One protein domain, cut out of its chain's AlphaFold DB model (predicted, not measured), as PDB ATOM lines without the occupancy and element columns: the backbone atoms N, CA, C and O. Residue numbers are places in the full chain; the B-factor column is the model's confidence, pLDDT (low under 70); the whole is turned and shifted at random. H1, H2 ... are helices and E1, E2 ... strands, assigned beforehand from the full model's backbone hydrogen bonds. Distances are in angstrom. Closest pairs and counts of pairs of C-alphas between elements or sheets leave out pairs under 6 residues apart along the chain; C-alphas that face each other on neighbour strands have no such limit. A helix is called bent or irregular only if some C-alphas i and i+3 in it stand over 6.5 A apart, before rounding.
ATOM      1  N   GLN A   9     230.211 201.253 204.704       67.44
ATOM      2  CA  GLN A   9     229.120 200.597 205.433       67.44
ATOM      3  C   GLN A   9     229.605 199.551 206.441       67.44
ATOM      4  O   GLN A   9     229.014 199.447 207.518       67.44
ATOM      5  N   ASP A  10     230.691 198.839 206.151       67.31
ATOM      6  CA  ASP A  10     231.240 197.825 207.057       67.31
ATOM      7  C   ASP A  10     231.796 198.468 208.330       67.31
ATOM      8  O   ASP A  10     231.722 197.895 209.417       67.31
ATOM      9  N   ILE A  11     232.277 199.713 208.225       65.94
ATOM     10  CA  ILE A  11     232.674 200.504 209.393       65.94
ATOM     11  C   ILE A  11     231.444 200.982 210.169       65.94
ATOM     12  O   ILE A  11     231.404 200.867 211.391       65.94
ATOM     13  N   ILE A  12     230.448 201.545 209.472       66.31
ATOM     14  CA  ILE A  12     229.261 202.139 210.112       66.31
ATOM     15  C   ILE A  12     228.455 201.080 210.875       66.31
ATOM     16  O   ILE A  12     227.924 201.365 211.950       66.31
ATOM     17  N   SER A  13     228.342 199.880 210.307       69.50
ATOM     18  CA  SER A  13     227.500 198.800 210.826       69.50
ATOM     19  C   SER A  13     228.132 198.012 211.978       69.50
ATOM     20  O   SER A  13     227.404 197.327 212.694       69.50
ATOM     21  N   SER A  14     229.446 198.128 212.200       71.69
ATOM     22  CA  SER A  14     230.167 197.386 213.240       71.69
ATOM     23  C   SER A  14     230.393 198.230 214.506       71.69
ATOM     24  O   SER A  14     231.208 199.157 214.486       71.69
ATOM     25  N   PRO A  15     229.742 197.911 215.646       68.75
ATOM     26  CA  PRO A  15     229.879 198.679 216.889       68.75
ATOM     27  C   PRO A  15     231.316 198.711 217.430       68.75
ATOM     28  O   PRO A  15     231.775 199.743 217.910       68.75
ATOM     29  N   ILE A  16     232.043 197.596 217.301       68.12
ATOM     30  CA  ILE A  16     233.422 197.447 217.793       68.12
ATOM     31  C   ILE A  16     234.388 198.287 216.948       68.12
ATOM     32  O   ILE A  16     235.247 198.991 217.474       68.12
ATOM     33  N   VAL A  17     234.238 198.234 215.621       65.31
ATOM     34  CA  VAL A  17     235.094 198.987 214.692       65.31
ATOM     35  C   VAL A  17     234.808 200.485 214.804       65.31
ATOM     36  O   VAL A  17     235.738 201.291 214.756       65.31
ATOM     37  N   LYS A  18     233.543 200.855 215.027       68.38
ATOM     38  CA  LYS A  18     233.118 202.236 215.254       68.38
ATOM     39  C   LYS A  18     233.846 202.871 216.441       68.38
ATOM     40  O   LYS A  18     234.454 203.921 216.268       68.38
ATOM     41  N   GLU A  19     233.853 202.240 217.615       65.69
ATOM     42  CA  GLU A  19     234.560 202.793 218.783       65.69
ATOM     43  C   GLU A  19     236.084 202.817 218.599       65.69
ATOM     44  O   GLU A  19     236.735 203.798 218.965       65.69
ATOM     45  N   ALA A  20     236.663 201.781 217.984       64.06
ATOM     46  CA  ALA A  20     238.108 201.680 217.793       64.06
ATOM     47  C   ALA A  20     238.669 202.723 216.808       64.06
ATOM     48  O   ALA A  20     239.746 203.270 217.050       64.06
ATOM     49  N   ILE A  21     237.955 203.010 215.713       64.81
ATOM     50  CA  ILE A  21     238.382 203.985 214.696       64.81
ATOM     51  C   ILE A  21     238.188 205.424 215.185       64.81
ATOM     52  O   ILE A  21     239.048 206.270 214.935       64.81
ATOM     53  N   ILE A  22     237.085 205.708 215.888       64.12
ATOM     54  CA  ILE A  22     236.766 207.061 216.367       64.12
ATOM     55  C   ILE A  22     237.746 207.510 217.445       64.12
ATOM     56  O   ILE A  22     238.277 208.615 217.363       64.12
ATOM     57  N   ASN A  23     238.009 206.653 218.432       60.94
ATOM     58  CA  ASN A  23     238.718 207.070 219.640       60.94
ATOM     59  C   ASN A  23     240.247 207.023 219.522       60.94
ATOM     60  O   ASN A  23     240.914 207.644 220.340       60.94
ATOM     61  N   ASN A  24     240.812 206.314 218.535       63.31
ATOM     62  CA  ASN A  24     242.261 206.057 218.485       63.31
ATOM     63  C   ASN A  24     242.952 206.451 217.172       63.31
ATOM     64  O   ASN A  24     244.145 206.191 217.018       63.31
ATOM     65  N   SER A  25     242.237 207.020 216.194       73.81
ATOM     66  CA  SER A  25     242.851 207.371 214.910       73.81
ATOM     67  C   SER A  25     243.253 208.845 214.848       73.81
ATOM     68  O   SER A  25     242.474 209.703 214.411       73.81
ATOM     69  N   ASP A  26     244.495 209.121 215.252       84.56
ATOM     70  CA  ASP A  26     245.138 210.438 215.139       84.56
ATOM     71  C   ASP A  26     245.339 210.873 213.684       84.56
ATOM     72  O   ASP A  26     245.444 212.061 213.402       84.56
ATOM     73  N   CYS A  27     245.363 209.930 212.739       89.88
ATOM     74  CA  CYS A  27     245.535 210.207 211.318       89.88
ATOM     75  C   CYS A  27     244.411 209.568 210.506       89.88
ATOM     76  O   CYS A  27     244.185 208.360 210.560       89.88
ATOM     77  N   LYS A  28     243.712 210.383 209.719       90.50
ATOM     78  CA  LYS A  28     242.640 209.943 208.825       90.50
ATOM     79  C   LYS A  28     243.020 210.318 207.400       90.50
ATOM     80  O   LYS A  28     243.291 211.485 207.130       90.50
ATOM     81  N   ILE A  29     243.025 209.336 206.501       93.31
ATOM     82  CA  ILE A  29     243.292 209.544 205.076       93.31
ATOM     83  C   ILE A  29     242.054 209.114 204.301       93.31
ATOM     84  O   ILE A  29     241.652 207.953 204.369       93.31
ATOM     85  N   LEU A  30     241.430 210.054 203.596       92.44
ATOM     86  CA  LEU A  30     240.248 209.799 202.780       92.44
ATOM     87  C   LEU A  30     240.585 210.062 201.314       92.44
ATOM     88  O   LEU A  30     241.064 211.136 200.954       92.44
ATOM     89  N   LEU A  31     240.317 209.067 200.469       91.94
ATOM     90  CA  LEU A  31     240.315 209.228 199.017       91.94
ATOM     91  C   LEU A  31     238.972 209.818 198.561       91.94
ATOM     92  O   LEU A  31     238.092 210.077 199.376       91.94
ATOM     93  N   ASP A  32     238.799 209.992 197.256       89.44
ATOM     94  CA  ASP A  32     237.561 210.471 196.638       89.44
ATOM     95  C   ASP A  32     236.307 209.710 197.127       89.44
ATOM     96  O   ASP A  32     236.159 208.507 196.902       89.44
ATOM     97  N   GLN A  33     235.394 210.436 197.780       86.50
ATOM     98  CA  GLN A  33     234.149 209.902 198.345       86.50
ATOM     99  C   GLN A  33     232.896 210.277 197.534       86.50
ATOM    100  O   GLN A  33     231.781 210.140 198.040       86.50
ATOM    101  N   ARG A  34     233.015 210.729 196.275       83.00
ATOM    102  CA  ARG A  34     231.857 211.202 195.481       83.00
ATOM    103  C   ARG A  34     230.745 210.160 195.320       83.00
ATOM    104  O   ARG A  34     229.567 210.506 195.287       83.00
ATOM    105  N   LYS A  35     231.089 208.869 195.292       83.94
ATOM    106  CA  LYS A  35     230.100 207.773 195.256       83.94
ATOM    107  C   LYS A  35     229.209 207.721 196.506       83.94
ATOM    108  O   LYS A  35     228.125 207.150 196.459       83.94
ATOM    109  N   PHE A  36     229.641 208.340 197.603       82.50
ATOM    110  CA  PHE A  36     228.949 208.361 198.889       82.50
ATOM    111  C   PHE A  36     228.346 209.729 199.235       82.50
ATOM    112  O   PHE A  36     227.916 209.911 200.371       82.50
ATOM    113  N   MET A  37     228.246 210.667 198.280       83.88
ATOM    114  CA  MET A  37     227.674 212.012 198.490       83.88
ATOM    115  C   MET A  37     226.351 211.993 199.264       83.88
ATOM    116  O   MET A  37     226.215 212.666 200.280       83.88
ATOM    117  N   ASN A  38     225.408 211.146 198.840       84.75
ATOM    118  CA  ASN A  38     224.074 211.042 199.445       84.75
ATOM    119  C   ASN A  38     224.087 210.528 200.895       84.75
ATOM    120  O   ASN A  38     223.058 210.547 201.563       84.75
ATOM    121  N   ARG A  39     225.218 209.997 201.365       82.31
ATOM    122  CA  ARG A  39     225.392 209.435 202.710       82.31
ATOM    123  C   ARG A  39     226.552 210.085 203.459       82.31
ATOM    124  O   ARG A  39     226.936 209.593 204.518       82.31
ATOM    125  N   PHE A  40     227.116 211.172 202.931       86.94
ATOM    126  CA  PHE A  40     228.327 211.761 203.490       86.94
ATOM    127  C   PHE A  40     228.094 212.311 204.900       86.94
ATOM    128  O   PHE A  40     229.006 212.272 205.712       86.94
ATOM    129  N   ASP A  41     226.873 212.722 205.244       88.38
ATOM    130  CA  ASP A  41     226.531 213.173 206.601       88.38
ATOM    131  C   ASP A  41     226.750 212.076 207.659       88.38
ATOM    132  O   ASP A  41     227.229 212.345 208.764       88.38
ATOM    133  N   ALA A  42     226.476 210.815 207.308       84.12
ATOM    134  CA  ALA A  42     226.756 209.678 208.180       84.12
ATOM    135  C   ALA A  42     228.268 209.447 208.331       84.12
ATOM    136  O   ALA A  42     228.733 209.150 209.428       84.12
ATOM    137  N   ILE A  43     229.035 209.629 207.250       85.06
ATOM    138  CA  ILE A  43     230.503 209.525 207.246       85.06
ATOM    139  C   ILE A  43     231.121 210.646 208.086       85.06
ATOM    140  O   ILE A  43     231.987 210.389 208.917       85.06
ATOM    141  N   GLN A  44     230.640 211.874 207.901       88.31
ATOM    142  CA  GLN A  44     231.049 213.059 208.642       88.31
ATOM    143  C   GLN A  44     230.840 212.851 210.144       88.31
ATOM    144  O   GLN A  44     231.771 213.033 210.922       88.31
ATOM    145  N   THR A  45     229.649 212.388 210.534       85.81
ATOM    146  CA  THR A  45     229.317 212.089 211.934       85.81
ATOM    147  C   THR A  45     230.186 210.964 212.488       85.81
ATOM    148  O   THR A  45     230.731 211.086 213.581       85.81
ATOM    149  N   LEU A  46     230.333 209.869 211.734       82.38
ATOM    150  CA  LEU A  46     231.131 208.718 212.138       82.38
ATOM    151  C   LEU A  46     232.588 209.110 212.382       82.38
ATOM    152  O   LEU A  46     233.169 208.671 213.357       82.38
ATOM    153  N   LEU A  47     233.183 209.904 211.498       84.50
ATOM    154  CA  LEU A  47     234.602 210.247 211.563       84.50
ATOM    155  C   LEU A  47     234.886 211.510 212.390       84.50
ATOM    156  O   LEU A  47     236.054 211.879 212.527       84.50
ATOM    157  N   GLY A  48     233.850 212.153 212.938       87.00
ATOM    158  CA  GLY A  48     233.971 213.388 213.714       87.00
ATOM    159  C   GLY A  48     234.481 214.570 212.887       87.00
ATOM    160  O   GLY A  48     235.259 215.372 213.392       87.00
ATOM    161  N   LEU A  49     234.093 214.648 211.612       90.19
ATOM    162  CA  LEU A  49     234.584 215.660 210.675       90.19
ATOM    163  C   LEU A  49     233.771 216.959 210.765       90.19
ATOM    164  O   LEU A  49     232.540 216.961 210.833       90.19
ATOM    165  N   THR A  50     234.465 218.084 210.684       92.44
ATOM    166  CA  THR A  50     233.877 219.422 210.577       92.44
ATOM    167  C   THR A  50     233.345 219.701 209.168       92.44
ATOM    168  O   THR A  50     233.737 219.056 208.192       92.44
ATOM    169  N   ASP A  51     232.499 220.725 209.018       93.75
ATOM    170  CA  ASP A  51     232.003 221.146 207.697       93.75
ATOM    171  C   ASP A  51     233.129 221.616 206.765       93.75
ATOM    172  O   ASP A  51     233.083 221.391 205.554       93.75
ATOM    173  N   LYS A  52     234.186 222.211 207.336       94.12
ATOM    174  CA  LYS A  52     235.401 222.572 206.599       94.12
ATOM    175  C   LYS A  52     236.070 221.330 206.008       94.12
ATOM    176  O   LYS A  52     236.434 221.331 204.836       94.12
ATOM    177  N   GLU A  53     236.243 220.280 206.805       94.69
ATOM    178  CA  GLU A  53     236.886 219.037 206.362       94.69
ATOM    179  C   GLU A  53     236.029 218.297 205.340       94.69
ATOM    180  O   GLU A  53     236.551 217.824 204.333       94.69
ATOM    181  N   LYS A  54     234.706 218.283 205.525       93.00
ATOM    182  CA  LYS A  54     233.770 217.802 204.504       93.00
ATOM    183  C   LYS A  54     233.967 218.527 203.179       93.00
ATOM    184  O   LYS A  54     234.129 217.866 202.158       93.00
ATOM    185  N   ALA A  55     234.005 219.859 203.181       93.00
ATOM    186  CA  ALA A  55     234.217 220.629 201.958       93.00
ATOM    187  C   ALA A  55     235.549 220.272 201.270       93.00
ATOM    188  O   ALA A  55     235.577 220.116 200.051       93.00
ATOM    189  N   GLN A  56     236.623 220.069 202.042       95.19
ATOM    190  CA  GLN A  56     237.918 219.618 201.515       95.19
ATOM    191  C   GLN A  56     237.841 218.213 200.892       95.19
ATOM    192  O   GLN A  56     238.367 217.982 199.808       95.19
ATOM    193  N   ILE A  57     237.183 217.259 201.552       94.56
ATOM    194  CA  ILE A  57     237.062 215.886 201.038       94.56
ATOM    195  C   ILE A  57     236.236 215.861 199.748       94.56
ATOM    196  O   ILE A  57     236.567 215.139 198.808       94.56
ATOM    197  N   LEU A  58     235.182 216.674 199.668       92.31
ATOM    198  CA  LEU A  58     234.340 216.765 198.476       92.31
ATOM    199  C   LEU A  58     235.009 217.499 197.303       92.31
ATOM    200  O   LEU A  58     234.537 217.373 196.175       92.31
ATOM    201  N   SER A  59     236.109 218.225 197.536       93.25
ATOM    202  CA  SER A  59     236.888 218.863 196.468       93.25
ATOM    203  C   SER A  59     237.960 217.958 195.852       93.25
ATOM    204  O   SER A  59     238.564 218.349 194.854       93.25
ATOM    205  N   ILE A  60     238.206 216.771 196.423       95.75
ATOM    206  CA  ILE A  60     239.218 215.823 195.938       95.75
ATOM    207  C   ILE A  60     238.996 215.508 194.451       95.75
ATOM    208  O   ILE A  60     237.914 215.096 194.033       95.75
ATOM    209  N   ASN A  61     240.061 215.648 193.666       94.25
ATOM    210  CA  ASN A  61     240.117 215.421 192.225       94.25
ATOM    211  C   ASN A  61     239.131 216.283 191.401       94.25
ATOM    212  O   ASN A  61     238.697 215.866 190.323       94.25
ATOM    213  N   MET A  62     238.745 217.470 191.897       91.44
ATOM    214  CA  MET A  62     237.826 218.381 191.190       91.44
ATOM    215  C   MET A  62     238.507 219.510 190.420       91.44
ATOM    216  O   MET A  62     237.891 220.107 189.539       91.44
ATOM    217  N   SER A  63     239.774 219.798 190.712       91.81
ATOM    218  CA  SER A  63     240.526 220.864 190.046       91.81
ATOM    219  C   SER A  63     241.988 220.465 189.841       91.81
ATOM    220  O   SER A  63     242.911 221.209 190.169       91.81
ATOM    221  N   ASN A  64     242.215 219.251 189.326       93.50
ATOM    222  CA  ASN A  64     243.574 218.783 189.075       93.50
ATOM    223  C   ASN A  64     244.262 219.640 188.003       93.50
ATOM    224  O   ASN A  64     243.665 220.002 186.987       93.50
ATOM    225  N   HIS A  65     245.547 219.919 188.205       92.50
ATOM    226  CA  HIS A  65     246.357 220.631 187.229       92.50
ATOM    227  C   HIS A  65     246.487 219.800 185.934       92.50
ATOM    228  O   HIS A  65     247.011 218.686 185.990       92.50
ATOM    229  N   PRO A  66     246.105 220.326 184.753       90.06
ATOM    230  CA  PRO A  66     245.996 219.535 183.520       90.06
ATOM    231  C   PRO A  66     247.339 218.982 183.017       90.06
ATOM    232  O   PRO A  66     247.376 217.973 182.324       90.06
ATOM    233  N   GLY A  67     248.452 219.632 183.372       90.25
ATOM    234  CA  GLY A  67     249.808 219.205 183.004       90.25
ATOM    235  C   GLY A  67     250.481 218.224 183.970       90.25
ATOM    236  O   GLY A  67     251.663 217.944 183.796       90.25
ATOM    237  N   ARG A  68     249.797 217.750 185.019       88.75
ATOM    238  CA  ARG A  68     250.375 216.839 186.022       88.75
ATOM    239  C   ARG A  68     249.512 215.589 186.165       88.75
ATOM    240  O   ARG A  68     248.289 215.668 186.124       88.75
ATOM    241  N   LYS A  69     250.152 214.436 186.370       85.69
ATOM    242  CA  LYS A  69     249.472 213.170 186.669       85.69
ATOM    243  C   LYS A  69     249.604 212.873 188.155       85.69
ATOM    244  O   LYS A  69     250.680 212.510 188.613       85.69
ATOM    245  N   TYR A  70     248.509 213.025 188.886       91.94
ATOM    246  CA  TYR A  70     248.446 212.742 190.316       91.94
ATOM    247  C   TYR A  70     247.034 212.363 190.732       91.94
ATOM    248  O   TYR A  70     246.067 212.568 189.993       91.94
ATOM    249  N   LYS A  71     246.925 211.812 191.937       92.12
ATOM    250  CA  LYS A  71     245.653 211.689 192.647       92.12
ATOM    251  C   LYS A  71     245.680 212.600 193.856       92.12
ATOM    252  O   LYS A  71     246.743 212.901 194.382       92.12
ATOM    253  N   GLU A  72     244.517 213.059 194.276       96.31
ATOM    254  CA  GLU A  72     244.372 213.794 195.522       96.31
ATOM    255  C   GLU A  72     243.868 212.883 196.639       96.31
ATOM    256  O   GLU A  72     243.014 212.018 196.423       96.31
ATOM    257  N   VAL A  73     244.392 213.110 197.841       96.75
ATOM    258  CA  VAL A  73     243.912 212.510 199.085       96.75
ATOM    259  C   VAL A  73     243.724 213.607 200.119       96.75
ATOM    260  O   VAL A  73     244.510 214.552 200.196       96.75
ATOM    261  N   TRP A  74     242.691 213.488 200.938       96.50
ATOM    262  CA  TRP A  74     242.558 214.314 202.128       96.50
ATOM    263  C   TRP A  74     243.269 213.640 203.296       96.50
ATOM    264  O   TRP A  74     243.105 212.437 203.502       96.50
ATOM    265  N   ILE A  75     244.041 214.413 204.059       95.94
ATOM    266  CA  ILE A  75     244.721 213.946 205.269       95.94
ATOM    267  C   ILE A  75     244.342 214.871 206.420       95.94
ATOM    268  O   ILE A  75     244.579 216.081 206.346       95.94
ATOM    269  N   GLY A  76     243.787 214.288 207.481       94.19
ATOM    270  CA  GLY A  76     243.501 214.945 208.751       94.19
ATOM    271  C   GLY A  76     244.356 214.378 209.881       94.19
ATOM    272  O   GLY A  76     244.418 213.162 210.059       94.19
ATOM    273  N   LEU A  77     244.985 215.264 210.652       91.19
ATOM    274  CA  LEU A  77     245.861 214.951 211.781       91.19
ATOM    275  C   LEU A  77     245.264 215.504 213.080       91.19
ATOM    276  O   LEU A  77     245.363 216.702 213.352       91.19
ATOM    277  N   GLY A  78     244.618 214.640 213.866       79.19
ATOM    278  CA  GLY A  78     244.191 214.902 215.245       79.19
ATOM    279  C   GLY A  78     243.297 216.131 215.443       79.19
ATOM    280  O   GLY A  78     243.304 216.711 216.521       79.19
ATOM    281  N   GLY A  79     242.593 216.586 214.399       76.12
ATOM    282  CA  GLY A  79     241.820 217.838 214.416       76.12
ATOM    283  C   GLY A  79     242.666 219.124 214.439       76.12
ATOM    284  O   GLY A  79     242.109 220.217 214.480       76.12
ATOM    285  N   VAL A  80     243.998 219.017 214.392       84.88
ATOM    286  CA  VAL A  80     244.932 220.157 214.389       84.88
ATOM    287  C   VAL A  80     245.152 220.674 212.970       84.88
ATOM    288  O   VAL A  80     245.188 221.881 212.734       84.88
ATOM    289  N   GLN A  81     245.292 219.758 212.010       91.38
ATOM    290  CA  GLN A  81     245.566 220.088 210.618       91.38
ATOM    291  C   GLN A  81     244.785 219.175 209.680       91.38
ATOM    292  O   GLN A  81     244.748 217.962 209.865       91.38
ATOM    293  N   SER A  82     244.218 219.768 208.631       95.44
ATOM    294  CA  SER A  82     243.564 219.044 207.549       95.44
ATOM    295  C   SER A  82     243.791 219.746 206.211       95.44
ATOM    296  O   SER A  82     243.647 220.972 206.105       95.44
ATOM    297  N   ALA A  83     244.144 218.989 205.174       96.38
ATOM    298  CA  ALA A  83     244.246 219.510 203.812       96.38
ATOM    299  C   ALA A  83     244.113 218.403 202.761       96.38
ATOM    300  O   ALA A  83     244.196 217.212 203.068       96.38
ATOM    301  N   VAL A  84     243.912 218.827 201.515       96.69
ATOM    302  CA  VAL A  84     243.988 217.967 200.333       96.69
ATOM    303  C   VAL A  84     245.411 218.026 199.795       96.69
ATOM    304  O   VAL A  84     245.953 219.111 199.586       96.69
ATOM    305  N   TYR A  85     246.010 216.862 199.580       96.00
ATOM    306  CA  TYR A  85     247.373 216.705 199.096       96.00
ATOM    307  C   TYR A  85     247.371 215.952 197.772       96.00
ATOM    308  O   TYR A  85     246.618 214.994 197.595       96.00
ATOM    309  N   ALA A  86     248.250 216.360 196.861       95.56
ATOM    310  CA  ALA A  86     248.563 215.593 195.666       95.56
ATOM    311  C   ALA A  86     249.529 214.455 196.026       95.56
ATOM    312  O   ALA A  86     250.588 214.698 196.604       95.56
ATOM    313  N   THR A  87     249.174 213.226 195.666       93.62
ATOM    314  CA  THR A  87     250.040 212.049 195.751       93.62
ATOM    315  C   THR A  87     250.571 211.726 194.364       93.62
ATOM    316  O   THR A  87     249.798 211.438 193.441       93.62
ATOM    317  N   GLU A  88     251.890 211.771 194.238       91.31
ATOM    318  CA  GLU A  88     252.637 211.498 193.016       91.31
ATOM    319  C   GLU A  88     253.706 210.454 193.311       91.31
ATOM    320  O   GLU A  88     254.296 210.439 194.391       91.31
TER     321      GLU A  88
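Overview. This is residues 9 to 88 of the 128 residues of a protein of Alistipes finegoldii (UniProt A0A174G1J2). A small three-stranded antiparallel sheet has one helix, H4, packed along one face, and a longer helix, H3, lies beside H4, close to it but not clearly touching, and is not on the sheet. Two short stretches of helix, H1 and H2, make one end of the long axis, and the link of residues 59 to 70 reaches the other end. The printed part has 80 residues with four named helices and three named strands, in the order H1, H2, E1, H3, H4, E2, E3; the sheet runs E1, E2, E3. The class is mixed, helices and strands, and the whole is compact, with a radius of gyration of the C-alphas of 13.4 A and an elongated outline of 44 by 27 by 21 A.

Along the chain. E2 holds residues 71 to 77 and is 19.4 A long from first to last C-alpha, beginning at C-alpha 71 at (245.653, 211.689, 192.647). E3 holds residues 81 to 87, 17.5 A, and ends at C-alpha 87 at (250.040, 212.049, 195.751). E1 is residues 27 to 30. H4 is residues 51 to 58, 10.5 A. H3, residues 34 to 47, is 16.3 A long and irregular: C-alphas 35 and 38 are 8.0 A apart. H2 is residues 15 to 24, 14.5 A, and H1 is residues 9 to 13, from C-alpha 9 at (229.120, 200.597, 205.433).

Arrangement. The sheet is strongly twisted, but only just, its C-alphas lying up to 4.4 A off the best plane. E1 and E2 are antiparallel at 152 degrees, with N 28 and O 76 within hydrogen-bond range at 2.9 A. The hairpin E2 and E3 is antiparallel at 156 degrees, with N 77 and O 81 at 2.8 A and N 85 and O 73 at 2.8 A. H4 is on the sheet at a height over the sheet of 9.2 A and runs along the strands, at 8 degrees to E3 on the local plane. It is over E3, and only just over E2, on which 3 of its C-alphas fall; its closest C-alphas to E2 are those of Ile 57 and Trp 74, 5.8 A. H3 is not on the sheet and is close to H4 but not clearly touching, the closest C-alphas being those of Arg 34 and Leu 58, 6.8 A. Their lines stand at a shallow tilt of 34.8 degrees, only just short of steep, opposite ways. H2 touches H3 through residues 46 to 47 of H3 alone, about perpendicular at 74 degrees, the closest C-alphas being those of Ile 22 and Leu 47, 6.2 A. H1 and H2 only just touch, only at the corner by their link, with 3 pairs of C-alphas within 8 A, the closest those of Ile 11 and Val 17 at 6.0 A. H1 and H4 have each O i to N i+4 pair within hydrogen-bond range; H2 has 5 of 6 and H3 6 of 10.

Size, cuts and confidence. The two C-alphas farthest apart are those of Pro 15 and Gly 67, 44.3 A. The link from H4 to E2 is long, with 12 residues; the other links are tight. The printed part has no cut. Its mean pLDDT is 85.2, and residues 9 to 13 and 15 to 24 are under 70.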